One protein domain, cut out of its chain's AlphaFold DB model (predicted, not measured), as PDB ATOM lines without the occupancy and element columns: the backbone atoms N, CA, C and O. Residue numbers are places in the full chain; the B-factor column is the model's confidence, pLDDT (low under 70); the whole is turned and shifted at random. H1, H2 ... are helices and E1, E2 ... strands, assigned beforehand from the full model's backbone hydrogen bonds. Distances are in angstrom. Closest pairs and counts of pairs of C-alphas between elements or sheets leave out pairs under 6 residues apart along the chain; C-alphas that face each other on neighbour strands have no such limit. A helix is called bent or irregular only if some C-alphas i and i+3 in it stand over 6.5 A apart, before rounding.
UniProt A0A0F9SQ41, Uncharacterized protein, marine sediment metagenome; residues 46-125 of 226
ATOM      1  N   ALA A  46     -10.904 -31.523 -21.700       57.47
ATOM      2  CA  ALA A  46     -10.743 -30.486 -22.715       57.47
ATOM      3  C   ALA A  46     -11.373 -30.856 -24.072       57.47
ATOM      4  O   ALA A  46     -11.978 -30.002 -24.721       57.47
ATOM      5  N   MET A  47     -11.273 -32.121 -24.491       57.28
ATOM      6  CA  MET A  47     -11.894 -32.612 -25.726       57.28
ATOM      7  C   MET A  47     -13.419 -32.635 -25.620       57.28
ATOM      8  O   MET A  47     -14.097 -32.227 -26.558       57.28
ATOM      9  N   PHE A  48     -13.957 -33.028 -24.463       58.81
ATOM     10  CA  PHE A  48     -15.402 -33.044 -24.219       58.81
ATOM     11  C   PHE A  48     -16.029 -31.640 -24.289       58.81
ATOM     12  O   PHE A  48     -17.104 -31.460 -24.864       58.81
ATOM     13  N   VAL A  49     -15.349 -30.629 -23.739       63.06
ATOM     14  CA  VAL A  49     -15.805 -29.229 -23.810       63.06
ATOM     15  C   VAL A  49     -15.745 -28.702 -25.247       63.06
ATOM     16  O   VAL A  49     -16.693 -28.071 -25.709       63.06
ATOM     17  N   ALA A  50     -14.669 -28.995 -25.985       58.69
ATOM     18  CA  ALA A  50     -14.526 -28.557 -27.374       58.69
ATOM     19  C   ALA A  50     -15.546 -29.214 -28.328       58.69
ATOM     20  O   ALA A  50     -16.037 -28.552 -29.244       58.69
ATOM     21  N   GLU A  51     -15.884 -30.487 -28.097       58.78
ATOM     22  CA  GLU A  51     -16.876 -31.253 -28.865       58.78
ATOM     23  C   GLU A  51     -18.290 -30.693 -28.685       58.78
ATOM     24  O   GLU A  51     -18.961 -30.404 -29.674       58.78
ATOM     25  N   ASN A  52     -18.704 -30.419 -27.444       58.56
ATOM     26  CA  ASN A  52     -20.007 -29.807 -27.160       58.56
ATOM     27  C   ASN A  52     -20.106 -28.346 -27.617       58.56
ATOM     28  O   ASN A  52     -21.187 -27.879 -27.962       58.56
ATOM     29  N   ALA A  53     -18.986 -27.622 -27.653       58.34
ATOM     30  CA  ALA A  53     -18.941 -26.261 -28.179       58.34
ATOM     31  C   ALA A  53     -18.918 -26.203 -29.721       58.34
ATOM     32  O   ALA A  53     -18.922 -25.107 -30.278       58.34
ATOM     33  N   GLY A  54     -18.848 -27.348 -30.419       59.44
ATOM     34  CA  GLY A  54     -18.758 -27.413 -31.883       59.44
ATOM     35  C   GLY A  54     -17.451 -26.856 -32.462       59.44
ATOM     36  O   GLY A  54     -17.376 -26.573 -33.654       59.44
ATOM     37  N   LYS A  55     -16.412 -26.679 -31.638       61.94
ATOM     38  CA  LYS A  55     -15.148 -26.024 -32.013       61.94
ATOM     39  C   LYS A  55     -13.994 -27.016 -31.921       61.94
ATOM     40  O   LYS A  55     -13.113 -26.900 -31.070       61.94
ATOM     41  N   ILE A  56     -14.021 -28.012 -32.799       61.81
ATOM     42  CA  ILE A  56     -12.958 -29.007 -32.944       61.81
ATOM     43  C   ILE A  56     -12.115 -28.665 -34.175       61.81
ATOM     44  O   ILE A  56     -12.649 -28.540 -35.274       61.81
ATOM     45  N   ALA A  57     -10.793 -28.596 -34.008       60.81
ATOM     46  CA  ALA A  57      -9.860 -28.576 -35.128       60.81
ATOM     47  C   ALA A  57      -9.499 -30.019 -35.518       60.81
ATOM     48  O   ALA A  57      -9.058 -30.802 -34.673       60.81
ATOM     49  N   LYS A  58      -9.691 -30.375 -36.793       62.28
ATOM     50  CA  LYS A  58      -9.306 -31.678 -37.355       62.28
ATOM     51  C   LYS A  58      -8.165 -31.482 -38.345       62.28
ATOM     52  O   LYS A  58      -8.331 -30.762 -39.325       62.28
ATOM     53  N   THR A  59      -7.035 -32.132 -38.108       64.62
ATOM     54  CA  THR A  59      -5.923 -32.206 -39.063       64.62
ATOM     55  C   THR A  59      -5.735 -33.657 -39.477       64.62
ATOM     56  O   THR A  59      -5.630 -34.532 -38.619       64.62
ATOM     57  N   VAL A  60      -5.741 -33.911 -40.785       68.31
ATOM     58  CA  VAL A  60      -5.573 -35.249 -41.363       68.31
ATOM     59  C   VAL A  60      -4.179 -35.319 -41.965       68.31
ATOM     60  O   VAL A  60      -3.858 -34.535 -42.853       68.31
ATOM     61  N   GLU A  61      -3.365 -36.239 -41.470       66.75
ATOM     62  CA  GLU A  61      -2.067 -36.576 -42.043       66.75
ATOM     63  C   GLU A  61      -2.208 -37.897 -42.798       66.75
ATOM     64  O   GLU A  61      -2.717 -38.883 -42.259       66.75
ATOM     65  N   GLU A  62      -1.806 -37.901 -44.066       72.31
ATOM     66  CA  GLU A  62      -1.748 -39.109 -44.885       72.31
ATOM     67  C   GLU A  62      -0.286 -39.548 -44.953       72.31
ATOM     68  O   GLU A  62       0.552 -38.868 -45.543       72.31
ATOM     69  N   THR A  63       0.025 -40.660 -44.298       70.06
ATOM     70  CA  THR A  63       1.358 -41.266 -44.276       70.06
ATOM     71  C   THR A  63       1.279 -42.658 -44.878       70.06
ATOM     72  O   THR A  63       0.339 -43.395 -44.595       70.06
ATOM     73  N   GLU A  64       2.251 -43.044 -45.696       71.06
ATOM     74  CA  GLU A  64       2.361 -44.426 -46.170       71.06
ATOM     75  C   GLU A  64       3.041 -45.278 -45.091       71.06
ATOM     76  O   GLU A  64       4.073 -44.887 -44.542       71.06
ATOM     77  N   ASP A  65       2.439 -46.420 -44.756       64.06
ATOM     78  CA  ASP A  65       3.033 -47.405 -43.847       64.06
ATOM     79  C   ASP A  65       4.229 -48.114 -44.509       64.06
ATOM     80  O   ASP A  65       4.417 -48.043 -45.726       64.06
ATOM     81  N   THR A  66       5.008 -48.873 -43.735       66.25
ATOM     82  CA  THR A  66       6.157 -49.651 -44.234       66.25
ATOM     83  C   THR A  66       5.793 -50.665 -45.324       66.25
ATOM     84  O   THR A  66       6.661 -51.051 -46.104       66.25
ATOM     85  N   ASP A  67       4.515 -51.040 -45.420       68.94
ATOM     86  CA  ASP A  67       3.965 -51.941 -46.441       68.94
ATOM     87  C   ASP A  67       3.355 -51.210 -47.658       68.94
ATOM     88  O   ASP A  67       2.735 -51.839 -48.517       68.94
ATOM     89  N   GLY A  68       3.502 -49.883 -47.752       67.62
ATOM     90  CA  GLY A  68       2.983 -49.074 -48.865       67.62
ATOM     91  C   GLY A  68       1.467 -48.848 -48.834       67.62
ATOM     92  O   GLY A  68       0.880 -48.439 -49.836       67.62
ATOM     93  N   ASN A  69       0.817 -49.113 -47.698       69.12
ATOM     94  CA  ASN A  69      -0.604 -48.832 -47.505       69.12
ATOM     95  C   ASN A  69      -0.807 -47.393 -46.997       69.12
ATOM     96  O   ASN A  69      -0.092 -46.969 -46.086       69.12
ATOM     97  N   PRO A  70      -1.788 -46.638 -47.527       66.44
ATOM     98  CA  PRO A  70      -2.071 -45.290 -47.053       66.44
ATOM     99  C   PRO A  70      -2.738 -45.337 -45.672       66.44
ATOM    100  O   PRO A  70      -3.877 -45.787 -45.527       66.44
ATOM    101  N   VAL A  71      -2.044 -44.830 -44.657       70.06
ATOM    102  CA  VAL A  71      -2.557 -44.636 -43.298       70.06
ATOM    103  C   VAL A  71      -3.006 -43.189 -43.147       70.06
ATOM    104  O   VAL A  71      -2.249 -42.251 -43.395       70.06
ATOM    105  N   LYS A  72      -4.260 -43.000 -42.728       72.38
ATOM    106  CA  LYS A  72      -4.817 -41.678 -42.420       72.38
ATOM    107  C   LYS A  72      -4.850 -41.471 -40.916       72.38
ATOM    108  O   LYS A  72      -5.703 -42.031 -40.229       72.38
ATOM    109  N   THR A  73      -3.972 -40.618 -40.412       71.81
ATOM    110  CA  THR A  73      -3.965 -40.221 -39.004       71.81
ATOM    111  C   THR A  73      -4.773 -38.938 -38.851       71.81
ATOM    112  O   THR A  73      -4.403 -37.888 -39.367       71.81
ATOM    113  N   THR A  74      -5.912 -39.004 -38.155       66.69
ATOM    114  CA  THR A  74      -6.728 -37.813 -37.863       66.69
ATOM    115  C   THR A  74      -6.422 -37.311 -36.458       66.69
ATOM    116  O   THR A  74      -6.859 -37.894 -35.466       66.69
ATOM    117  N   HIS A  75      -5.709 -36.193 -36.355       63.12
ATOM    118  CA  HIS A  75      -5.534 -35.497 -35.088       63.12
ATOM    119  C   HIS A  75      -6.734 -34.587 -34.831       63.12
ATOM    120  O   HIS A  75      -7.056 -33.699 -35.623       63.12
ATOM    121  N   THR A  76      -7.387 -34.804 -33.694       60.94
ATOM    122  CA  THR A  76      -8.539 -34.019 -33.253       60.94
ATOM    123  C   THR A  76      -8.098 -33.192 -32.051       60.94
ATOM    124  O   THR A  76      -7.761 -33.761 -31.015       60.94
ATOM    125  N   ARG A  77      -8.017 -31.865 -32.195       63.91
ATOM    126  CA  ARG A  77      -7.558 -30.948 -31.140       63.91
ATOM    127  C   ARG A  77      -8.683 -29.989 -30.737       63.91
ATOM    128  O   ARG A  77      -9.500 -29.628 -31.591       63.91
ATOM    129  N   PRO A  78      -8.729 -29.541 -29.468       68.56
ATOM    130  CA  PRO A  78      -9.589 -28.433 -29.074       68.56
ATOM    131  C   PRO A  78      -9.309 -27.234 -29.979       68.56
ATOM    132  O   PRO A  78      -8.147 -26.888 -30.203       68.56
ATOM    133  N   GLY A  79     -10.358 -26.622 -30.525       76.44
ATOM    134  CA  GLY A  79     -10.220 -25.389 -31.287       76.44
ATOM    135  C   GLY A  79      -9.558 -24.296 -30.451       76.44
ATOM    136  O   GLY A  79      -9.536 -24.347 -29.215       76.44
ATOM    137  N   THR A  80      -9.025 -23.292 -31.134       81.56
ATOM    138  CA  THR A  80      -8.515 -22.076 -30.499       81.56
ATOM    139  C   THR A  80      -9.381 -20.901 -30.925       81.56
ATOM    140  O   THR A  80      -9.909 -20.896 -32.035       81.56
ATOM    141  N   ILE A  81      -9.592 -19.957 -30.013       84.69
ATOM    142  CA  ILE A  81     -10.327 -18.716 -30.266       84.69
ATOM    143  C   ILE A  81      -9.543 -17.542 -29.693       84.69
ATOM    144  O   ILE A  81      -8.724 -17.730 -28.790       84.69
ATOM    145  N   PHE A  82      -9.803 -16.334 -30.181       85.81
ATOM    146  CA  PHE A  82      -9.275 -15.138 -29.534       85.81
ATOM    147  C   PHE A  82     -10.166 -14.720 -28.361       85.81
ATOM    148  O   PHE A  82     -11.387 -14.659 -28.479       85.81
ATOM    149  N   MET A  83      -9.536 -14.432 -27.225       89.81
ATOM    150  CA  MET A  83     -10.156 -13.781 -26.071       89.81
ATOM    151  C   MET A  83      -9.307 -12.586 -25.641       89.81
ATOM    152  O   MET A  83      -8.108 -12.528 -25.908       89.81
ATOM    153  N   TYR A  84      -9.931 -11.627 -24.974       89.06
ATOM    154  CA  TYR A  84      -9.327 -10.369 -24.565       89.06
ATOM    155  C   TYR A  84      -8.939 -10.446 -23.089       89.06
ATOM    156  O   TYR A  84      -9.805 -10.537 -22.216       89.06
ATOM    157  N   LYS A  85      -7.631 -10.428 -22.825       89.25
ATOM    158  CA  LYS A  85      -7.050 -10.483 -21.484       89.25
ATOM    159  C   LYS A  85      -7.004  -9.081 -20.869       89.25
ATOM    160  O   LYS A  85      -6.428  -8.200 -21.507       89.25
ATOM    161  N   PRO A  86      -7.511  -8.870 -19.645       86.12
ATOM    162  CA  PRO A  86      -7.362  -7.591 -18.955       86.12
ATOM    163  C   PRO A  86      -5.892  -7.329 -18.584       86.12
ATOM    164  O   PRO A  86      -5.187  -8.218 -18.094       86.12
ATOM    165  N   LEU A  87      -5.420  -6.105 -18.817       82.62
ATOM    166  CA  LEU A  87      -4.076  -5.660 -18.444       82.62
ATOM    167  C   LEU A  87      -4.085  -4.992 -17.054       82.62
ATOM    168  O   LEU A  87      -5.042  -4.291 -16.720       82.62
ATOM    169  N   PRO A  88      -3.010  -5.124 -16.247       73.12
ATOM    170  CA  PRO A  88      -2.953  -4.546 -14.897       73.12
ATOM    171  C   PRO A  88      -3.107  -3.021 -14.839       73.12
ATOM    172  O   PRO A  88      -3.532  -2.487 -13.822       73.12
ATOM    173  N   ARG A  89      -2.738  -2.315 -15.915       69.81
ATOM    174  CA  ARG A  89      -2.804  -0.848 -16.022       69.81
ATOM    175  C   ARG A  89      -4.085  -0.350 -16.707       69.81
ATOM    176  O   ARG A  89      -4.158   0.811 -17.086       69.81
ATOM    177  N   GLY A  90      -5.083  -1.222 -16.866       68.06
ATOM    178  CA  GLY A  90      -6.264  -0.957 -17.682       68.06
ATOM    179  C   GLY A  90      -6.052  -1.340 -19.148       68.06
ATOM    180  O   GLY A  90      -4.924  -1.488 -19.619       68.06
ATOM    181  N   GLY A  91      -7.160  -1.548 -19.857       75.81
ATOM    182  CA  GLY A  91      -7.166  -2.026 -21.240       75.81
ATOM    183  C   GLY A  91      -7.137  -3.550 -21.369       75.81
ATOM    184  O   GLY A  91      -7.058  -4.286 -20.382       75.81
ATOM    185  N   TYR A  92      -7.237  -4.021 -22.613       79.94
ATOM    186  CA  TYR A  92      -7.327  -5.440 -22.935       79.94
ATOM    187  C   TYR A  92      -6.450  -5.814 -24.133       79.94
ATOM    188  O   TYR A  92      -6.404  -5.094 -25.127       79.94
ATOM    189  N   GLU A  93      -5.801  -6.977 -24.065       81.75
ATOM    190  CA  GLU A  93      -4.961  -7.508 -25.144       81.75
ATOM    191  C   GLU A  93      -5.578  -8.788 -25.739       81.75
ATOM    192  O   GLU A  93      -5.914  -9.708 -24.983       81.75
ATOM    193  N   PRO A  94      -5.720  -8.903 -27.074       85.56
ATOM    194  CA  PRO A  94      -6.201 -10.128 -27.701       85.56
ATOM    195  C   PRO A  94      -5.159 -11.252 -27.584       85.56
ATOM    196  O   PRO A  94      -3.997 -11.103 -27.961       85.56
ATOM    197  N   ARG A  95      -5.581 -12.417 -27.093       85.06
ATOM    198  CA  ARG A  95      -4.751 -13.615 -26.935       85.06
ATOM    199  C   ARG A  95      -5.474 -14.838 -27.483       85.06
ATOM    200  O   ARG A  95      -6.675 -15.008 -27.290       85.06
ATOM    201  N   LEU A  96      -4.718 -15.698 -28.159       85.06
ATOM    202  CA  LEU A  96      -5.220 -16.966 -28.671       85.06
ATOM    203  C   LEU A  96      -5.266 -17.986 -27.529       85.06
ATOM    204  O   LEU A  96      -4.241 -18.283 -26.915       85.06
ATOM    205  N   VAL A  97      -6.455 -18.503 -27.241       86.19
ATOM    206  CA  VAL A  97      -6.714 -19.418 -26.126       86.19
ATOM    207  C   VAL A  97      -7.455 -20.661 -26.600       86.19
ATOM    208  O   VAL A  97      -8.177 -20.642 -27.597       86.19
ATOM    209  N   SER A  98      -7.277 -21.778 -25.893       84.94
ATOM    210  CA  SER A  98      -8.013 -23.009 -26.184       84.94
ATOM    211  C   SER A  98      -9.473 -22.887 -25.763       84.94
ATOM    212  O   SER A  98      -9.769 -22.418 -24.664       84.94
ATOM    213  N   VAL A  99     -10.383 -23.413 -26.584       83.69
ATOM    214  CA  VAL A  99     -11.832 -23.400 -26.317       83.69
ATOM    215  C   VAL A  99     -12.190 -24.072 -24.987       83.69
ATOM    216  O   VAL A  99     -13.121 -23.655 -24.307       83.69
ATOM    217  N   SER A 100     -11.422 -25.078 -24.572       79.75
ATOM    218  CA  SER A 100     -11.604 -25.752 -23.284       79.75
ATOM    219  C   SER A 100     -11.419 -24.842 -22.067       79.75
ATOM    220  O   SER A 100     -11.920 -25.164 -20.996       79.75
ATOM    221  N   SER A 101     -10.704 -23.725 -22.218       83.25
ATOM    222  CA  SER A 101     -10.349 -22.824 -21.116       83.25
ATOM    223  C   SER A 101     -11.286 -21.626 -20.996       83.25
ATOM    224  O   SER A 101     -11.147 -20.860 -20.051       83.25
ATOM    225  N   ILE A 102     -12.257 -21.465 -21.905       84.44
ATOM    226  CA  ILE A 102     -13.144 -20.290 -21.950       84.44
ATOM    227  C   ILE A 102     -13.838 -20.065 -20.607       84.44
ATOM    228  O   ILE A 102     -13.780 -18.966 -20.070       84.44
ATOM    229  N   GLY A 103     -14.445 -21.109 -20.029       83.31
ATOM    230  CA  GLY A 103     -15.182 -20.979 -18.769       83.31
ATOM    231  C   GLY A 103     -14.315 -20.495 -17.602       83.31
ATOM    232  O   GLY A 103     -14.783 -19.720 -16.775       83.31
ATOM    233  N   LEU A 104     -13.043 -20.904 -17.567       88.75
ATOM    234  CA  LEU A 104     -12.089 -20.457 -16.552       88.75
ATOM    235  C   LEU A 104     -11.659 -19.007 -16.801       88.75
ATOM    236  O   LEU A 104     -11.690 -18.191 -15.887       88.75
ATOM    237  N   LEU A 105     -11.335 -18.672 -18.051       89.38
ATOM    238  CA  LEU A 105     -10.872 -17.337 -18.434       89.38
ATOM    239  C   LEU A 105     -11.961 -16.273 -18.251       89.38
ATOM    240  O   LEU A 105     -11.679 -15.176 -17.776       89.38
ATOM    241  N   LEU A 106     -13.220 -16.601 -18.553       88.69
ATOM    242  CA  LEU A 106     -14.361 -15.725 -18.266       88.69
ATOM    243  C   LEU A 106     -14.482 -15.423 -16.763       88.69
ATOM    244  O   LEU A 106     -14.784 -14.293 -16.390       88.69
ATOM    245  N   GLY A 107     -14.205 -16.407 -15.900       86.44
ATOM    246  CA  GLY A 107     -14.172 -16.220 -14.444       86.44
ATOM    247  C   GLY A 107     -13.035 -15.311 -13.962       86.44
ATOM    248  O   GLY A 107     -13.189 -14.617 -12.962       86.44
ATOM    249  N   GLU A 108     -11.924 -15.261 -14.699       87.88
ATOM    250  CA  GLU A 108     -10.787 -14.359 -14.457       87.88
ATOM    251  C   GLU A 108     -10.988 -12.947 -15.044       87.88
ATOM    252  O   GLU A 108     -10.075 -12.123 -15.011       87.88
ATOM    253  N   GLY A 109     -12.169 -12.652 -15.599       86.94
ATOM    254  CA  GLY A 109     -12.488 -11.346 -16.178       86.94
ATOM    255  C   GLY A 109     -12.007 -11.155 -17.616       86.94
ATOM    256  O   GLY A 109     -11.930 -10.022 -18.091       86.94
ATOM    257  N   TRP A 110     -11.682 -12.234 -18.331       92.06
ATOM    258  CA  TRP A 110     -11.442 -12.153 -19.771       92.06
ATOM    259  C   TRP A 110     -12.756 -11.948 -20.524       92.06
ATOM    260  O   TRP A 110     -13.813 -12.407 -20.093       92.06
ATOM    261  N   ALA A 111     -12.683 -11.312 -21.691       88.50
ATOM    262  CA  ALA A 111     -13.844 -11.080 -22.547       88.50
ATOM    263  C   ALA A 111     -13.731 -11.841 -23.880       88.50
ATOM    264  O   ALA A 111     -12.649 -11.957 -24.450       88.50
ATOM    265  N   GLU A 112     -14.847 -12.354 -24.410       87.38
ATOM    266  CA  GLU A 112     -14.872 -12.983 -25.749       87.38
ATOM    267  C   GLU A 112     -14.860 -11.956 -26.888       87.38
ATOM    268  O   GLU A 112     -14.421 -12.251 -27.999       87.38
ATOM    269  N   ASN A 113     -15.355 -10.751 -26.609       88.69
ATOM    270  CA  ASN A 113     -15.399  -9.633 -27.541       88.69
ATOM    271  C   ASN A 113     -14.504  -8.515 -27.020       88.69
ATOM    272  O   ASN A 113     -14.306  -8.396 -25.810       88.69
ATOM    273  N   CYS A 114     -14.003  -7.675 -27.925       85.44
ATOM    274  CA  CYS A 114     -13.248  -6.499 -27.527       85.44
ATOM    275  C   CYS A 114     -14.161  -5.611 -26.668       85.44
ATOM    276  O   CYS A 114     -15.230  -5.228 -27.148       85.44
ATOM    277  N   PRO A 115     -13.784  -5.272 -25.430       85.12
ATOM    278  CA  PRO A 115     -14.615  -4.432 -24.572       85.12
ATOM    279  C   PRO A 115     -14.704  -2.985 -25.070       85.12
ATOM    280  O   PRO A 115     -15.690  -2.317 -24.777       85.12
ATOM    281  N   ASP A 116     -13.742  -2.527 -25.877       83.00
ATOM    282  CA  ASP A 116     -13.726  -1.157 -26.402       83.00
ATOM    283  C   ASP A 116     -14.671  -0.979 -27.601       83.00
ATOM    284  O   ASP A 116     -15.416  -0.005 -27.674       83.00
ATOM    285  N   CYS A 117     -14.674  -1.922 -28.555       81.12
ATOM    286  CA  CYS A 117     -15.520  -1.837 -29.756       81.12
ATOM    287  C   CYS A 117     -16.740  -2.775 -29.745       81.12
ATOM    288  O   CYS A 117     -17.567  -2.727 -30.658       81.12
ATOM    289  N   GLY A 118     -16.852  -3.652 -28.745       83.44
ATOM    290  CA  GLY A 118     -17.928  -4.638 -28.598       83.44
ATOM    291  C   GLY A 118     -17.929  -5.753 -29.649       83.44
ATOM    292  O   GLY A 118     -18.884  -6.526 -29.715       83.44
ATOM    293  N   ARG A 119     -16.900  -5.840 -30.501       83.44
ATOM    294  CA  ARG A 119     -16.838  -6.762 -31.645       83.44
ATOM    295  C   ARG A 119     -15.634  -7.691 -31.555       83.44
ATOM    296  O   ARG A 119     -14.662  -7.416 -30.856       83.44
ATOM    297  N   LYS A 120     -15.701  -8.790 -32.304       83.81
ATOM    298  CA  LYS A 120     -14.540  -9.635 -32.585       83.81
ATOM    299  C   LYS A 120     -13.724  -9.027 -33.711       83.81
ATOM    300  O   LYS A 120     -14.284  -8.591 -34.716       83.81
ATOM    301  N   HIS A 121     -12.410  -9.015 -33.547       85.38
ATOM    302  CA  HIS A 121     -11.504  -8.555 -34.589       85.38
ATOM    303  C   HIS A 121     -11.372  -9.636 -35.660       85.38
ATOM    304  O   HIS A 121     -10.808 -10.700 -35.413       85.38
ATOM    305  N   THR A 122     -11.913  -9.366 -36.846       82.00
ATOM    306  CA  THR A 122     -11.807 -10.245 -38.014       82.00
ATOM    307  C   THR A 122     -10.975  -9.584 -39.100       82.00
ATOM    308  O   THR A 122     -11.165  -8.401 -39.397       82.00
ATOM    309  N   ASP A 123     -10.063 -10.339 -39.702       80.06
ATOM    310  CA  ASP A 123      -9.277  -9.896 -40.847       80.06
ATOM    311  C   ASP A 123     -10.147  -9.737 -42.115       80.06
ATOM    312  O   ASP A 123     -11.350 -10.015 -42.135       80.06
ATOM    313  N   LYS A 124      -9.532  -9.284 -43.215       77.94
ATOM    314  CA  LYS A 124     -10.222  -9.129 -44.510       77.94
ATOM    315  C   LYS A 124     -10.671 -10.466 -45.115       77.94
ATOM    316  O   LYS A 124     -11.465 -10.467 -46.050       77.94
ATOM    317  N   GLN A 125     -10.134 -11.577 -44.623       77.94
ATOM    318  CA  GLN A 125     -10.435 -12.938 -45.038       77.94
ATOM    319  C   GLN A 125     -11.540 -13.576 -44.174       77.94
ATOM    320  O   GLN A 125     -11.963 -14.689 -44.470       77.94
TER     321      GLN A 125
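Overview. This is residues 46 to 125 of the 226 residues of an uncharacterized protein of marine sediment metagenome (UniProt A0A0F9SQ41). Two antiparallel strand hairpins, E1 with E2 and E3 with E4, stand end to end in a long, thin, twisted ribbon, and E2 runs on into E3 across a break of 1 residue. Two short helices gather near the joint, H1 by the end of the first hairpin and H2 over E3 of the second, and the last stretch, residues 108 to 125, trails past the second hairpin with no named element. The printed part has 80 residues with two named helices and four named strands in the order H1, E1, E2, E3, E4, H2; each hairpin is a sheet of 2 strands, of order E1 - E2 and E3 - E4. The class is mixed, helices and strands, with 16 residues in helices and 32 in strands. The whole is elongated, spanning 60 by 30 by 22 A, and only just extended, close to loose, with a radius of gyration of the C-alphas of 17.6 A.

Along the chain. Strand E1 is residues 56 to 64, 25.4 A from first to last C-alpha, beginning at C-alpha 56 at (-12.958, -29.007, -32.944). Strand E2 is residues 70 to 78, 25.8 A long. Strand E3 is residues 80 to 86, 18.6 A long, and strand E4 is residues 92 to 98, 17.9 A long. Helix H1, residues 46 to 52, is 10.3 A long and begins at C-alpha 46 at (-10.743, -30.486, -22.715). Helix H2, residues 99 to 107, is 14.1 A long and ends at C-alpha 107 at (-14.172, -16.220, -14.444). H2 is irregular: C-alphas 100 and 103 are 7.5 A apart.

Arrangement. E1 and E2 are a hairpin of antiparallel neighbours, with 159 degrees between their directions. Across them N 57 and O 77 are 2.9 A apart and N 71 and O 63 are 2.8 A apart, both within hydrogen-bond range. E2 runs on into E3 at 23 degrees, and the two meet only through their link. E1 and E3 are only just apart, their closest C-alphas 8.1 A from each other. E3 and E4 are the second hairpin, antiparallel at 147 degrees. Here N 81 and O 97 are 2.9 A apart and N 95 and O 83 are 2.8 A apart, both within hydrogen-bond range. The closest C-alphas of E3 and H2 are those of Thr 80 and Val 99, 5.5 A apart. H1 and H2 touch and are about perpendicular at 85 degrees; their closest C-alphas are those of Ala 46 and Ser 100, 4.8 A apart. The closest C-alphas of H1 and E2 are those of Ala 50 and Pro 78, 5.2 A apart. Among the pairs that are apart are H1 and E3, and E1 and H2. In H1 every O i to N i+4 pair is within hydrogen-bond range; in H2 it is 3 of 5.

Size, cuts and confidence. The two C-alphas farthest apart are those of Asp 67 and Arg 89, at 59.8 A. The C-alphas of Ala 46 and Gln 125, the first and last printed, are 28.4 A apart. The printed part has no cut, and the links H1 to E1, E1 to E2, E2 to E3, E3 to E4 and E4 to H2 are tight. The C-alphas of residues 108 to 125 lie 12 to 22 A from the mean of all C-alphas. The mean pLDDT of the printed part is 75.7, and 29 residues are under 70: 46 to 61, 65 to 70, 74 to 78, and 89 to 90. The mean pLDDT of H1 is 59, while that of E3 is 87.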